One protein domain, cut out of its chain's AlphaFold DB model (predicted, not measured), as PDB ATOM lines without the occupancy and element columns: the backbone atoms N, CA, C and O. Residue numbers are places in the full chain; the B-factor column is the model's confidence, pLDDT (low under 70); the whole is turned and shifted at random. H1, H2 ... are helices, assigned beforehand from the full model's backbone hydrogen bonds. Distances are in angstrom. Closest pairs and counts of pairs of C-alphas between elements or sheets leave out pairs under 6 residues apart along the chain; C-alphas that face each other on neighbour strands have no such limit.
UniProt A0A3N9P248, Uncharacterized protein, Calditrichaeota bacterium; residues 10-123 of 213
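AT A GLANCE: This is residues 10 to 123 of the 213 residues of an uncharacterized protein of Calditrichaeota bacterium (UniProt A0A3N9P248). Two long helices, H3 and H6, lie side by side and run the same way at one end of an elongated molecule, while the other end is built of loops and short helices. Between H3 and H4 a stretch of 40 residues with no named element, residues 53 to 92, runs from the end of H3 back through the middle and out to the opposite end, where it loops around Leu 77. The printed part has 114 residues with six named helices, H1 to H6 in order, and no named strand; the class is all helix, though under half of the residues, 54 of 114, are in named elements. It is compact, with a radius of gyration of the C-alphas of 15.1 A, and spans 51 by 25 by 23 A.

HOW THE PARTS SIT: H1, residues 10 to 16, touches H3, residues 37 to 52, through residues 39 to 43 of H3 alone; the closest C-alphas are those of Ile 13 and Gln 39, 6.5 A apart. The two run opposite ways at a steep tilt of 69 degrees, only just short of about perpendicular. H2, residues 29 to 33, is near H1, with 6 pairs of C-alphas within 10 A. H3 touches H6, residues 107 to 122, at a shallow tilt of 16 degrees, the same way, and their closest C-alphas, those of Phe 51 and Leu 116, are 6.3 A apart. H4, residues 93 to 96, touches no helix. H5, residues 100 to 105, is close to but not clearly touching H2, with the C-alphas of Ala 33 and His 102 closest at 6.0 A. H5 is also close to but not clearly touching H6, about perpendicular at 82 degrees, with the C-alphas of Ala 103 and Ile 110 closest at 7.4 A. In H1, H2, H3, H5 and H6 every O i to N i+4 pair is within hydrogen-bond range; H4 is too short for such a pair.

IN THESE COORDINATES: H1 begins at C-alpha 10, (34.432, 124.042, 54.813). H3 is 22.6 A long and starts at C-alpha 37, (33.193, 123.688, 42.169). H6 is 22.7 A long and ends at C-alpha 122, (61.118, 124.101, 49.011). H1 measures 9.9 A, H2 6.1 A, H4 4.8 A and H5 8.6 A.

THE WHOLE: The two C-alphas farthest apart are those of Leu 77 and His 123, at 50.9 A. The links H1 to H2 and H3 to H4 are long; H2 to H3, H4 to H5 and H5 to H6 are tight. The printed part has no cut. Its mean pLDDT is 95.9, and no printed residue is under 70.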
ATOM      1  N   GLY A  10      35.359 124.612  55.784       97.81
ATOM      2  CA  GLY A  10      34.432 124.042  54.813       97.81
ATOM      3  C   GLY A  10      33.000 124.529  55.039       97.81
ATOM      4  O   GLY A  10      32.375 125.051  54.119       97.81
ATOM      5  N   ASP A  11      32.485 124.395  56.261       97.69
ATOM      6  CA  ASP A  11      31.127 124.833  56.598       97.69
ATOM      7  C   ASP A  11      30.975 126.356  56.585       97.69
ATOM      8  O   ASP A  11      29.975 126.867  56.085       97.69
ATOM      9  N   PHE A  12      31.986 127.091  57.048       97.75
ATOM     10  CA  PHE A  12      32.017 128.547  56.959       97.75
ATOM     11  C   PHE A  12      31.895 129.022  55.506       97.75
ATOM     12  O   PHE A  12      31.132 129.942  55.230       97.75
ATOM     13  N   ILE A  13      32.593 128.374  54.567       97.44
ATOM     14  CA  ILE A  13      32.501 128.687  53.134       97.44
ATOM     15  C   ILE A  13      31.115 128.332  52.579       97.44
ATOM     16  O   ILE A  13      30.526 129.155  51.885       97.44
ATOM     17  N   ARG A  14      30.553 127.161  52.917       97.44
ATOM     18  CA  ARG A  14      29.182 126.770  52.509       97.44
ATOM     19  C   ARG A  14      28.137 127.794  52.953       97.44
ATOM     20  O   ARG A  14      27.211 128.103  52.204       97.44
ATOM     21  N   ILE A  15      28.289 128.318  54.168       96.69
ATOM     22  CA  ILE A  15      27.408 129.348  54.723       96.69
ATOM     23  C   ILE A  15      27.666 130.704  54.059       96.69
ATOM     24  O   ILE A  15      26.719 131.382  53.668       96.69
ATOM     25  N   GLY A  16      28.934 131.086  53.898       95.38
ATOM     26  CA  GLY A  16      29.340 132.360  53.304       95.38
ATOM     27  C   GLY A  16      28.903 132.526  51.847       95.38
ATOM     28  O   GLY A  16      28.533 133.628  51.454       95.38
ATOM     29  N   LEU A  17      28.874 131.434  51.078       95.06
ATOM     30  CA  LEU A  17      28.366 131.408  49.701       95.06
ATOM     31  C   LEU A  17      26.831 131.312  49.620       95.06
ATOM     32  O   LEU A  17      26.249 131.494  48.555       95.06
ATOM     33  N   GLY A  18      26.150 131.051  50.740       94.75
ATOM     34  CA  GLY A  18      24.691 130.950  50.797       94.75
ATOM     35  C   GLY A  18      24.109 129.603  50.347       94.75
ATOM     36  O   GLY A  18      22.884 129.462  50.314       94.75
ATOM     37  N   ASP A  19      24.946 128.601  50.064       92.31
ATOM     38  CA  ASP A  19      24.517 127.240  49.697       92.31
ATOM     39  C   ASP A  19      23.769 126.541  50.847       92.31
ATOM     40  O   ASP A  19      22.840 125.739  50.657       92.31
ATOM     41  N   VAL A  20      24.171 126.863  52.078       92.19
ATOM     42  CA  VAL A  20      23.616 126.316  53.316       92.19
ATOM     43  C   VAL A  20      23.369 127.457  54.296       92.19
ATOM     44  O   VAL A  20      24.222 128.312  54.493       92.19
ATOM     45  N   LYS A  21      22.204 127.478  54.947       90.81
ATOM     46  CA  LYS A  21      21.976 128.372  56.092       90.81
ATOM     47  C   LYS A  21      22.412 127.666  57.369       90.81
ATOM     48  O   LYS A  21      22.223 126.458  57.478       90.81
ATOM     49  N   SER A  22      22.932 128.406  58.341       83.12
ATOM     50  CA  SER A  22      23.394 127.840  59.617       83.12
ATOM     51  C   SER A  22      22.300 127.094  60.395       83.12
ATOM     52  O   SER A  22      22.592 126.147  61.115       83.12
ATOM     53  N   ASP A  23      21.034 127.479  60.227       87.19
ATOM     54  CA  ASP A  23      19.871 126.860  60.868       87.19
ATOM     55  C   ASP A  23      19.179 125.785  60.009       87.19
ATOM     56  O   ASP A  23      18.215 125.158  60.461       87.19
ATOM     57  N   LYS A  24      19.658 125.557  58.778       91.50
ATOM     58  CA  LYS A  24      19.068 124.603  57.836       91.50
ATOM     59  C   LYS A  24      19.269 123.175  58.334       91.50
ATOM     60  O   LYS A  24      20.383 122.761  58.642       91.50
ATOM     61  N   LEU A  25      18.186 122.402  58.316       94.31
ATOM     62  CA  LEU A  25      18.248 120.963  58.524       94.31
ATOM     63  C   LEU A  25      18.839 120.281  57.282       94.31
ATOM     64  O   LEU A  25      18.287 120.375  56.183       94.31
ATOM     65  N   ILE A  26      19.958 119.595  57.469       96.06
ATOM     66  CA  ILE A  26      20.655 118.789  56.473       96.06
ATOM     67  C   ILE A  26      20.201 117.344  56.639       96.06
ATOM     68  O   ILE A  26      20.439 116.707  57.663       96.06
ATOM     69  N   THR A  27      19.545 116.820  55.609       93.00
ATOM     70  CA  THR A  27      19.055 115.436  55.581       93.00
ATOM     71  C   THR A  27      20.072 114.453  55.005       93.00
ATOM     72  O   THR A  27      19.941 113.256  55.229       93.00
ATOM     73  N   ASP A  28      21.072 114.949  54.269       95.19
ATOM     74  CA  ASP A  28      22.171 114.155  53.710       95.19
ATOM     75  C   ASP A  28      23.525 114.799  54.071       95.19
ATOM     76  O   ASP A  28      23.977 115.733  53.397       95.19
ATOM     77  N   PRO A  29      24.171 114.341  55.160       94.12
ATOM     78  CA  PRO A  29      25.467 114.864  55.586       94.12
ATOM     79  C   PRO A  29      26.597 114.624  54.578       94.12
ATOM     80  O   PRO A  29      27.509 115.446  54.487       94.12
ATOM     81  N   LEU A  30      26.547 113.527  53.810       94.88
ATOM     82  CA  LEU A  30      27.583 113.214  52.823       94.88
ATOM     83  C   LEU A  30      27.498 114.156  51.629       94.88
ATOM     84  O   LEU A  30      28.532 114.629  51.155       94.88
ATOM     85  N   GLU A  31      26.285 114.465  51.176       95.81
ATOM     86  CA  GLU A  31      26.101 115.444  50.109       95.81
ATOM     87  C   GLU A  31      26.468 116.854  50.574       95.81
ATOM     88  O   GLU A  31      27.143 117.574  49.844       95.81
ATOM     89  N   ASN A  32      26.148 117.226  51.819       96.44
ATOM     90  CA  ASN A  32      26.623 118.492  52.381       96.44
ATOM     91  C   ASN A  32      28.159 118.570  52.409       96.44
ATOM     92  O   ASN A  32      28.739 119.616  52.128       96.44
ATOM     93  N   ALA A  33      28.838 117.463  52.720       96.94
ATOM     94  CA  ALA A  33      30.293 117.412  52.760       96.94
ATOM     95  C   ALA A  33      30.963 117.459  51.374       96.94
ATOM     96  O   ALA A  33      32.132 117.849  51.281       96.94
ATOM     97  N   ARG A  34      30.263 117.097  50.296       98.19
ATOM     98  CA  ARG A  34      30.785 117.195  48.929       98.19
ATOM     99  C   ARG A  34      30.899 118.662  48.519       98.19
ATOM    100  O   ARG A  34      29.915 119.392  48.521       98.19
ATOM    101  N   LEU A  35      32.102 119.096  48.152       98.31
ATOM    102  CA  LEU A  35      32.311 120.478  47.726       98.31
ATOM    103  C   LEU A  35      31.753 120.705  46.317       98.31
ATOM    104  O   LEU A  35      32.043 119.942  45.392       98.31
ATOM    105  N   THR A  36      31.009 121.795  46.140       97.94
ATOM    106  CA  THR A  36      30.708 122.325  44.803       97.94
ATOM    107  C   THR A  36      31.992 122.872  44.153       97.94
ATOM    108  O   THR A  36      32.976 123.135  44.854       97.94
ATOM    109  N   PRO A  37      32.029 123.083  42.821       97.00
ATOM    110  CA  PRO A  37      33.193 123.688  42.169       97.00
ATOM    111  C   PRO A  37      33.586 125.055  42.751       97.00
ATOM    112  O   PRO A  37      34.774 125.333  42.911       97.00
ATOM    113  N   GLU A  38      32.602 125.877  43.118       96.69
ATOM    114  CA  GLU A  38      32.821 127.192  43.728       96.69
ATOM    115  C   GLU A  38      33.383 127.067  45.150       96.69
ATOM    116  O   GLU A  38      34.416 127.658  45.467       96.69
ATOM    117  N   GLN A  39      32.804 126.200  45.986       97.75
ATOM    118  CA  GLN A  39      33.336 125.927  47.324       97.75
ATOM    119  C   GLN A  39      34.767 125.375  47.263       97.75
ATOM    120  O   GLN A  39      35.621 125.784  48.051       97.75
ATOM    121  N   MET A  40      35.055 124.464  46.328       98.31
ATOM    122  CA  MET A  40      36.400 123.929  46.092       98.31
ATOM    123  C   MET A  40      37.384 125.053  45.754       98.31
ATOM    124  O   MET A  40      38.476 125.119  46.318       98.31
ATOM    125  N   GLN A  41      36.986 125.955  44.860       97.62
ATOM    126  CA  GLN A  41      37.789 127.096  44.445       97.62
ATOM    127  C   GLN A  41      38.106 128.035  45.624       97.62
ATOM    128  O   GLN A  41      39.281 128.324  45.865       97.62
ATOM    129  N   VAL A  42      37.105 128.423  46.417       97.44
ATOM    130  CA  VAL A  42      37.303 129.292  47.592       97.44
ATOM    131  C   VAL A  42      38.170 128.608  48.656       97.44
ATOM    132  O   VAL A  42      39.070 129.236  49.217       97.44
ATOM    133  N   ASN A  43      37.987 127.302  48.886       98.50
ATOM    134  CA  ASN A  43      38.845 126.528  49.791       98.50
ATOM    135  C   ASN A  43      40.315 126.536  49.335       98.50
ATOM    136  O   ASN A  43      41.222 126.720  50.151       98.50
ATOM    137  N   LYS A  44      40.573 126.368  48.032       98.69
ATOM    138  CA  LYS A  44      41.930 126.448  47.472       98.69
ATOM    139  C   LYS A  44      42.523 127.848  47.589       98.69
ATOM    140  O   LYS A  44      43.708 127.964  47.898       98.69
ATOM    141  N   LEU A  45      41.735 128.903  47.375       98.56
ATOM    142  CA  LEU A  45      42.198 130.279  47.564       98.56
ATOM    143  C   LEU A  45      42.583 130.540  49.025       98.56
ATOM    144  O   LEU A  45      43.666 131.067  49.278       98.56
ATOM    145  N   ALA A  46      41.753 130.111  49.979       98.31
ATOM    146  CA  ALA A  46      42.049 130.226  51.406       98.31
ATOM    147  C   ALA A  46      43.338 129.474  51.783       98.31
ATOM    148  O   ALA A  46      44.196 130.012  52.484       98.31
ATOM    149  N   ALA A  47      43.526 128.261  51.255       98.56
ATOM    150  CA  ALA A  47      44.761 127.507  51.440       98.56
ATOM    151  C   ALA A  47      45.971 128.244  50.842       98.56
ATOM    152  O   ALA A  47      46.994 128.407  51.503       98.56
ATOM    153  N   LEU A  48      45.866 128.737  49.606       98.69
ATOM    154  CA  LEU A  48      46.948 129.465  48.941       98.69
ATOM    155  C   LEU A  48      47.349 130.725  49.719       98.69
ATOM    156  O   LEU A  48      48.542 130.983  49.890       98.69
ATOM    157  N   PHE A  49      46.368 131.471  50.230       98.12
ATOM    158  CA  PHE A  49      46.592 132.609  51.116       98.12
ATOM    159  C   PHE A  49      47.421 132.182  52.336       98.12
ATOM    160  O   PHE A  49      48.519 132.695  52.543       98.12
ATOM    161  N   LEU A  50      46.966 131.166  53.079       98.06
ATOM    162  CA  LEU A  50      47.661 130.658  54.267       98.06
ATOM    163  C   LEU A  50      49.104 130.230  53.977       98.06
ATOM    164  O   LEU A  50      50.026 130.586  54.709       98.06
ATOM    165  N   PHE A  51      49.315 129.471  52.901       98.38
ATOM    166  CA  PHE A  51      50.627 128.912  52.569       98.38
ATOM    167  C   PHE A  51      51.606 129.931  51.972       98.38
ATOM    168  O   PHE A  51      52.794 129.611  51.857       98.38
ATOM    169  N   THR A  52      51.149 131.144  51.652       97.81
ATOM    170  CA  THR A  52      51.999 132.258  51.199       97.81
ATOM    171  C   THR A  52      52.269 133.304  52.288       97.81
ATOM    172  O   THR A  52      53.191 134.105  52.134       97.81
ATOM    173  N   CYS A  53      51.564 133.257  53.427       96.38
ATOM    174  CA  CYS A  53      51.865 134.085  54.600       96.38
ATOM    175  C   CYS A  53      53.244 133.767  55.204       96.38
ATOM    176  O   CYS A  53      53.700 132.623  55.185       96.38
ATOM    177  N   GLN A  54      53.895 134.761  55.811       96.88
ATOM    178  CA  GLN A  54      55.090 134.529  56.631       96.88
ATOM    179  C   GLN A  54      54.722 133.913  57.992       96.88
ATOM    180  O   GLN A  54      53.572 133.979  58.423       96.88
ATOM    181  N   GLY A  55      55.706 133.326  58.677       94.50
ATOM    182  CA  GLY A  55      55.523 132.727  60.004       94.50
ATOM    183  C   GLY A  55      55.050 131.263  59.992       94.50
ATOM    184  O   GLY A  55      55.077 130.595  58.949       94.50
ATOM    185  N   PRO A  56      54.686 130.709  61.161       94.56
ATOM    186  CA  PRO A  56      54.183 129.344  61.256       94.56
ATOM    187  C   PRO A  56      52.792 129.227  60.621       94.56
ATOM    188  O   PRO A  56      51.946 130.103  60.776       94.56
ATOM    189  N   VAL A  57      52.557 128.116  59.924       96.06
ATOM    190  CA  VAL A  57      51.245 127.766  59.366       96.06
ATOM    191  C   VAL A  57      50.604 126.722  60.269       96.06
ATOM    192  O   VAL A  57      51.215 125.692  60.547       96.06
ATOM    193  N   MET A  58      49.373 126.990  60.694       96.81
ATOM    194  CA  MET A  58      48.524 126.043  61.409       96.81
ATOM    195  C   MET A  58      47.404 125.586  60.477       96.81
ATOM    196  O   MET A  58      46.834 126.401  59.756       96.81
ATOM    197  N   ILE A  59      47.106 124.290  60.496       97.38
ATOM    198  CA  ILE A  59      45.961 123.690  59.807       97.38
ATOM    199  C   ILE A  59      45.193 122.841  60.817       97.38
ATOM    200  O   ILE A  59      45.812 122.173  61.646       97.38
ATOM    201  N   HIS A  60      43.866 122.877  60.755       97.94
ATOM    202  CA  HIS A  60      43.026 121.974  61.535       97.94
ATOM    203  C   HIS A  60      42.790 120.660  60.778       97.94
ATOM    204  O   HIS A  60      42.763 120.642  59.546       97.94
ATOM    205  N   GLU A  61      42.614 119.561  61.511       96.69
ATOM    206  CA  GLU A  61      42.388 118.234  60.938       96.69
ATOM    207  C   GLU A  61      41.055 118.187  60.172       96.69
ATOM    208  O   GLU A  61      39.958 118.250  60.743       96.69
ATOM    209  N   GLY A  62      41.163 118.072  58.848       97.69
ATOM    210  CA  GLY A  62      40.047 118.054  57.915       97.69
ATOM    211  C   GLY A  62      39.800 119.353  57.160       97.69
ATOM    212  O   GLY A  62      38.988 119.367  56.227       97.69
ATOM    213  N   GLN A  63      40.553 120.409  57.467       98.44
ATOM    214  CA  GLN A  63      40.576 121.627  56.661       98.44
ATOM    215  C   GLN A  63      41.022 121.322  55.216       98.44
ATOM    216  O   GLN A  63      40.520 121.906  54.256       98.44
ATOM    217  N   GLU A  64      41.923 120.352  55.034       98.38
ATOM    218  CA  GLU A  64      42.489 119.943  53.746       98.38
ATOM    219  C   GLU A  64      41.512 119.200  52.822       98.38
ATOM    220  O   GLU A  64      41.838 118.945  51.663       98.38
ATOM    221  N   TYR A  65      40.318 118.855  53.302       98.31
ATOM    222  CA  TYR A  65      39.245 118.270  52.493       98.31
ATOM    223  C   TYR A  65      37.886 118.946  52.712       98.31
ATOM    224  O   TYR A  65      36.858 118.393  52.316       98.31
ATOM    225  N   GLY A  66      37.870 120.139  53.315       97.75
ATOM    226  CA  GLY A  66      36.646 120.910  53.535       97.75
ATOM    227  C   GLY A  66      35.649 120.163  54.417       97.75
ATOM    228  O   GLY A  66      34.477 120.032  54.037       97.75
ATOM    229  N   ARG A  67      36.133 119.633  55.554       97.62
ATOM    230  CA  ARG A  67      35.345 118.910  56.563       97.62
ATOM    231  C   ARG A  67      33.998 119.594  56.796       97.62
ATOM    232  O   ARG A  67      33.907 120.815  56.786       97.62
ATOM    233  N   SER A  68      32.965 118.783  56.997       96.25
ATOM    234  CA  SER A  68      31.660 119.246  57.452       96.25
ATOM    235  C   SER A  68      31.325 118.610  58.796       96.25
ATOM    236  O   SER A  68      31.586 117.417  58.979       96.25
ATOM    237  N   LYS A  69      30.798 119.405  59.728       95.81
ATOM    238  CA  LYS A  69      30.387 118.996  61.077       95.81
ATOM    239  C   LYS A  69      28.865 119.097  61.206       95.81
ATOM    240  O   LYS A  69      28.350 120.045  61.786       95.81
ATOM    241  N   VAL A  70      28.135 118.138  60.643       96.12
ATOM    242  CA  VAL A  70      26.675 118.041  60.823       96.12
ATOM    243  C   VAL A  70      26.381 117.218  62.075       96.12
ATOM    244  O   VAL A  70      26.932 116.130  62.220       96.12
ATOM    245  N   ILE A  71      25.519 117.721  62.960       95.81
ATOM    246  CA  ILE A  71      25.172 117.064  64.228       95.81
ATOM    247  C   ILE A  71      24.461 115.742  63.939       95.81
ATOM    248  O   ILE A  71      23.383 115.725  63.333       95.81
ATOM    249  N   ALA A  72      25.060 114.640  64.384       94.19
ATOM    250  CA  ALA A  72      24.503 113.306  64.236       94.19
ATOM    251  C   ALA A  72      23.397 113.042  65.279       94.19
ATOM    252  O   ALA A  72      23.438 113.586  66.384       94.19
ATOM    253  N   PRO A  73      22.382 112.220  64.955       93.75
ATOM    254  CA  PRO A  73      21.433 111.743  65.953       93.75
ATOM    255  C   PRO A  73      22.121 110.792  66.936       93.75
ATOM    256  O   PRO A  73      22.817 109.868  66.522       93.75
ATOM    257  N   THR A  74      21.854 110.978  68.228       91.25
ATOM    258  CA  THR A  74      22.393 110.150  69.319       91.25
ATOM    259  C   THR A  74      21.250 109.656  70.216       91.25
ATOM    260  O   THR A  74      20.091 110.027  70.012       91.25
ATOM    261  N   GLU A  75      21.545 108.836  71.230       91.56
ATOM    262  CA  GLU A  75      20.553 108.467  72.257       91.56
ATOM    263  C   GLU A  75      20.122 109.664  73.126       91.56
ATOM    264  O   GLU A  75      19.036 109.658  73.711       91.56
ATOM    265  N   VAL A  76      20.957 110.705  73.206       89.38
ATOM    266  CA  VAL A  76      20.656 111.954  73.906       89.38
ATOM    267  C   VAL A  76      19.919 112.896  72.960       89.38
ATOM    268  O   VAL A  76      20.351 113.148  71.834       89.38
ATOM    269  N   LEU A  77      18.799 113.445  73.437       91.12
ATOM    270  CA  LEU A  77      18.010 114.411  72.682       91.12
ATOM    271  C   LEU A  77      18.814 115.696  72.443       91.12
ATOM    272  O   LEU A  77      19.055 116.459  73.379       91.12
ATOM    273  N   ASP A  78      19.132 115.968  71.180       93.19
ATOM    274  CA  ASP A  78      19.683 117.242  70.725       93.19
ATOM    275  C   ASP A  78      18.704 117.900  69.727       93.19
ATOM    276  O   ASP A  78      18.420 117.337  68.667       93.19
ATOM    277  N   PRO A  79      18.148 119.090  70.028       93.38
ATOM    278  CA  PRO A  79      17.221 119.785  69.128       93.38
ATOM    279  C   PRO A  79      17.885 120.309  67.840       93.38
ATOM    280  O   PRO A  79      17.201 120.854  66.970       93.38
ATOM    281  N   ASN A  80      19.209 120.193  67.721       94.69
ATOM    282  CA  ASN A  80      19.994 120.652  66.582       94.69
ATOM    283  C   ASN A  80      20.504 119.517  65.690       94.69
ATOM    284  O   ASN A  80      21.238 119.807  64.749       94.69
ATOM    285  N   VAL A  81      20.094 118.264  65.926       95.06
ATOM    286  CA  VAL A  81      20.381 117.147  65.009       95.06
ATOM    287  C   VAL A  81      20.106 117.557  63.561       95.06
ATOM    288  O   VAL A  81      19.063 118.133  63.251       95.06
ATOM    289  N   GLY A  82      21.063 117.265  62.682       95.00
ATOM    290  CA  GLY A  82      21.021 117.607  61.265       95.00
ATOM    291  C   GLY A  82      21.419 119.047  60.938       95.00
ATOM    292  O   GLY A  82      21.434 119.400  59.767       95.00
ATOM    293  N   LYS A  83      21.755 119.903  61.906       96.00
ATOM    294  CA  LYS A  83      22.326 121.235  61.630       96.00
ATOM    295  C   LYS A  83      23.850 121.178  61.639       96.00
ATOM    296  O   LYS A  83      24.438 120.254  62.196       96.00
ATOM    297  N   ILE A  84      24.489 122.172  61.029       95.56
ATOM    298  CA  ILE A  84      25.939 122.359  61.149       95.56
ATOM    299  C   ILE A  84      26.256 122.834  62.566       95.56
ATOM    300  O   ILE A  84      25.631 123.771  63.065       95.56
ATOM    301  N   ASP A  85      27.254 122.214  63.184       94.94
ATOM    302  CA  ASP A  85      27.736 122.599  64.497       94.94
ATOM    303  C   ASP A  85      28.886 123.608  64.421       94.94
ATOM    304  O   ASP A  85      29.820 123.464  63.629       94.94
ATOM    305  N   HIS A  86      28.829 124.608  65.296       93.88
ATOM    306  CA  HIS A  86      29.912 125.568  65.530       93.88
ATOM    307  C   HIS A  86      30.598 125.342  66.879       93.88
ATOM    308  O   HIS A  86      31.629 125.946  67.137       93.88
ATOM    309  N   ASN A  87      30.041 124.507  67.759       94.19
ATOM    310  CA  ASN A  87      30.601 124.287  69.084       94.19
ATOM    311  C   ASN A  87      30.447 122.824  69.502       94.19
ATOM    312  O   ASN A  87      29.594 122.463  70.315       94.19
ATOM    313  N   SER A  88      31.317 121.979  68.947       92.88
ATOM    314  CA  SER A  88      31.172 120.528  69.038       92.88
ATOM    315  C   SER A  88      31.810 119.880  70.271       92.88
ATOM    316  O   SER A  88      32.025 118.668  70.284       92.88
ATOM    317  N   TYR A  89      32.089 120.657  71.325       93.00
ATOM    318  CA  TYR A  89      32.761 120.189  72.549       93.00
ATOM    319  C   TYR A  89      32.001 119.075  73.293       93.00
ATOM    320  O   TYR A  89      32.607 118.241  73.962       93.00
ATOM    321  N   GLU A  90      30.676 119.073  73.172       91.31
ATOM    322  CA  GLU A  90      29.749 118.154  73.842       91.31
ATOM    323  C   GLU A  90      29.155 117.104  72.889       91.31
ATOM    324  O   GLU A  90      28.219 116.397  73.263       91.31
ATOM    325  N   LYS A  91      29.652 117.020  71.646       92.94
ATOM    326  CA  LYS A  91      29.130 116.086  70.641       92.94
ATOM    327  C   LYS A  91      29.902 114.777  70.621       92.94
ATOM    328  O   LYS A  91      31.091 114.717  70.939       92.94
ATOM    329  N   ASP A  92      29.195 113.735  70.214       90.12
ATOM    330  CA  ASP A  92      29.710 112.380  70.096       90.12
ATOM    331  C   ASP A  92      30.714 112.205  68.943       90.12
ATOM    332  O   ASP A  92      31.039 113.134  68.192       90.12
ATOM    333  N   ASN A  93      31.226 110.981  68.814       91.62
ATOM    334  CA  ASN A  93      32.177 110.633  67.764       91.62
ATOM    335  C   ASN A  93      31.534 110.704  66.378       91.62
ATOM    336  O   ASN A  93      32.200 111.084  65.422       91.62
ATOM    337  N   GLU A  94      30.257 110.372  66.264       91.31
ATOM    338  CA  GLU A  94      29.490 110.377  65.028       91.31
ATOM    339  C   GLU A  94      29.460 111.784  64.409       91.31
ATOM    340  O   GLU A  94      29.574 111.932  63.189       91.31
ATOM    341  N   THR A  95      29.409 112.822  65.250       92.81
ATOM    342  CA  THR A  95      29.554 114.225  64.837       92.81
ATOM    343  C   THR A  95      31.026 114.636  64.649       92.81
ATOM    344  O   THR A  95      31.371 115.357  63.704       92.81
ATOM    345  N   ASN A  96      31.927 114.204  65.542       95.06
ATOM    346  CA  ASN A  96      33.292 114.741  65.646       95.06
ATOM    347  C   ASN A  96      34.400 113.958  64.928       95.06
ATOM    348  O   ASN A  96      35.525 114.465  64.846       95.06
ATOM    349  N   TRP A  97      34.146 112.767  64.400       93.88
ATOM    350  CA  TRP A  97      35.201 111.957  63.797       93.88
ATOM    351  C   TRP A  97      35.788 112.580  62.520       93.88
ATOM    352  O   TRP A  97      35.192 113.427  61.844       93.88
ATOM    353  N   LEU A  98      36.985 112.127  62.153       95.19
ATOM    354  CA  LEU A  98      37.563 112.428  60.849       95.19
ATOM    355  C   LEU A  98      36.961 111.483  59.808       95.19
ATOM    356  O   LEU A  98      37.377 110.333  59.666       95.19
ATOM    357  N   ASN A  99      35.959 111.973  59.078       94.31
ATOM    358  CA  ASN A  99      35.298 111.183  58.047       94.31
ATOM    359  C   ASN A  99      36.155 111.095  56.767       94.31
ATOM    360  O   ASN A  99      36.226 112.035  55.969       94.31
ATOM    361  N   PHE A 100      36.779 109.937  56.541       95.75
ATOM    362  CA  PHE A 100      37.616 109.691  55.364       95.75
ATOM    363  C   PHE A 100      36.834 109.581  54.047       95.75
ATOM    364  O   PHE A 100      37.439 109.722  52.982       95.75
ATOM    365  N   ASP A 101      35.511 109.406  54.078       96.75
ATOM    366  CA  ASP A 101      34.703 109.507  52.862       96.75
ATOM    367  C   ASP A 101      34.639 110.956  52.372       96.75
ATOM    368  O   ASP A 101      34.748 111.188  51.167       96.75
ATOM    369  N   HIS A 102      34.600 111.947  53.275       96.62
ATOM    370  CA  HIS A 102      34.743 113.363  52.900       96.62
ATOM    371  C   HIS A 102      36.101 113.594  52.224       96.62
ATOM    372  O   HIS A 102      36.180 114.170  51.137       96.62
ATOM    373  N   ALA A 103      37.167 113.059  52.829       97.31
ATOM    374  CA  ALA A 103      38.523 113.128  52.293       97.31
ATOM    375  C   ALA A 103      38.642 112.484  50.901       97.31
ATOM    376  O   ALA A 103      39.331 113.003  50.020       97.31
ATOM    377  N   LYS A 104      37.954 111.360  50.675       98.00
ATOM    378  CA  LYS A 104      37.915 110.677  49.379       98.00
ATOM    379  C   LYS A 104      37.133 111.474  48.334       98.00
ATOM    380  O   LYS A 104      37.595 111.572  47.200       98.00
ATOM    381  N   MET A 105      35.983 112.044  48.700       97.88
ATOM    382  CA  MET A 105      35.147 112.855  47.804       97.88
ATOM    383  C   MET A 105      35.846 114.147  47.373       97.88
ATOM    384  O   MET A 105      35.792 114.506  46.201       97.88
ATOM    385  N   ASN A 106      36.557 114.795  48.297       98.44
ATOM    386  CA  ASN A 106      37.227 116.078  48.078       98.44
ATOM    387  C   ASN A 106      38.748 115.916  47.920       98.44
ATOM    388  O   ASN A 106      39.521 116.810  48.269       98.44
ATOM    389  N   ARG A 107      39.197 114.769  47.391       98.38
ATOM    390  CA  ARG A 107      40.621 114.405  47.285       98.38
ATOM    391  C   ARG A 107      41.468 115.457  46.566       98.38
ATOM    392  O   ARG A 107      42.638 115.642  46.895       98.38
ATOM    393  N   GLU A 108      40.870 116.160  45.615       98.31
ATOM    394  CA  GLU A 108      41.500 117.266  44.900       98.31
ATOM    395  C   GLU A 108      42.027 118.360  45.843       98.31
ATOM    396  O   GLU A 108      43.139 118.852  45.641       98.31
ATOM    397  N   LEU A 109      41.285 118.704  46.901       98.69
ATOM    398  CA  LEU A 109      41.721 119.703  47.875       98.69
ATOM    399  C   LEU A 109      42.926 119.198  48.679       98.69
ATOM    400  O   LEU A 109      43.895 119.933  48.856       98.69
ATOM    401  N   ILE A 110      42.933 117.918  49.060       98.56
ATOM    402  CA  ILE A 110      44.059 117.300  49.779       98.56
ATOM    403  C   ILE A 110      45.328 117.371  48.933       98.56
ATOM    404  O   ILE A 110      46.405 117.724  49.422       98.56
ATOM    405  N   ASP A 111      45.222 117.019  47.653       98.56
ATOM    406  CA  ASP A 111      46.369 117.025  46.752       98.56
ATOM    407  C   ASP A 111      46.860 118.459  46.485       98.56
ATOM    408  O   ASP A 111      48.073 118.681  46.397       98.56
ATOM    409  N   TYR A 112      45.952 119.441  46.485       98.75
ATOM    410  CA  TYR A 112      46.291 120.863  46.456       98.75
ATOM    411  C   TYR A 112      47.066 121.304  47.709       98.75
ATOM    412  O   TYR A 112      48.164 121.851  47.582       98.75
ATOM    413  N   TYR A 113      46.576 120.986  48.916       98.69
ATOM    414  CA  TYR A 113      47.276 121.254  50.184       98.69
ATOM    415  C   TYR A 113      48.668 120.617  50.207       98.69
ATOM    416  O   TYR A 113      49.654 121.273  50.539       98.69
ATOM    417  N   ARG A 114      48.793 119.353  49.784       98.56
ATOM    418  CA  ARG A 114      50.096 118.676  49.663       98.56
ATOM    419  C   ARG A 114      51.037 119.413  48.715       98.56
ATOM    420  O   ARG A 114      52.231 119.506  48.999       98.56
ATOM    421  N   GLY A 115      50.517 119.909  47.595       98.56
ATOM    422  CA  GLY A 115      51.252 120.754  46.659       98.56
ATOM    423  C   GLY A 115      51.786 122.023  47.316       98.56
ATOM    424  O   GLY A 115      52.985 122.289  47.245       98.56
ATOM    425  N   LEU A 116      50.924 122.749  48.029       98.75
ATOM    426  CA  LEU A 116      51.280 123.979  48.740       98.75
ATOM    427  C   LEU A 116      52.288 123.753  49.870       98.75
ATOM    428  O   LEU A 116      53.225 124.534  50.012       98.75
ATOM    429  N   ILE A 117      52.157 122.660  50.626       98.56
ATOM    430  CA  ILE A 117      53.129 122.276  51.660       98.56
ATOM    431  C   ILE A 117      54.502 122.038  51.023       98.56
ATOM    432  O   ILE A 117      55.507 122.579  51.488       98.56
ATOM    433  N   ARG A 118      54.566 121.267  49.926       98.31
ATOM    434  CA  ARG A 118      55.827 121.038  49.203       98.31
ATOM    435  C   ARG A 118      56.401 122.336  48.635       98.31
ATOM    436  O   ARG A 118      57.612 122.524  48.709       98.31
ATOM    437  N   MET A 119      55.564 123.217  48.092       98.25
ATOM    438  CA  MET A 119      55.973 124.533  47.600       98.25
ATOM    439  C   MET A 119      56.596 125.367  48.729       98.25
ATOM    440  O   MET A 119      57.752 125.768  48.632       98.25
ATOM    441  N   ARG A 120      55.877 125.561  49.841       98.06
ATOM    442  CA  ARG A 120      56.333 126.347  51.000       98.06
ATOM    443  C   ARG A 120      57.621 125.799  51.622       98.06
ATOM    444  O   ARG A 120      58.480 126.563  52.064       98.06
ATOM    445  N   ASN A 121      57.773 124.478  51.666       97.00
ATOM    446  CA  ASN A 121      58.980 123.855  52.203       97.00
ATOM    447  C   ASN A 121      60.197 124.102  51.303       97.00
ATOM    448  O   ASN A 121      61.258 124.463  51.817       97.00
ATOM    449  N   ASN A 122      60.029 123.969  49.983       97.19
ATOM    450  CA  ASN A 122      61.118 124.101  49.011       97.19
ATOM    451  C   ASN A 122      61.483 125.553  48.666       97.19
ATOM    452  O   ASN A 122      62.600 125.803  48.224       97.19
ATOM    453  N   HIS A 123      60.587 126.512  48.900       97.00
ATOM    454  CA  HIS A 123      60.831 127.929  48.634       97.00
ATOM    455  C   HIS A 123      60.869 128.719  49.947       97.00
ATOM    456  O   HIS A 123      59.837 129.121  50.483       97.00
TER     457      HIS A 123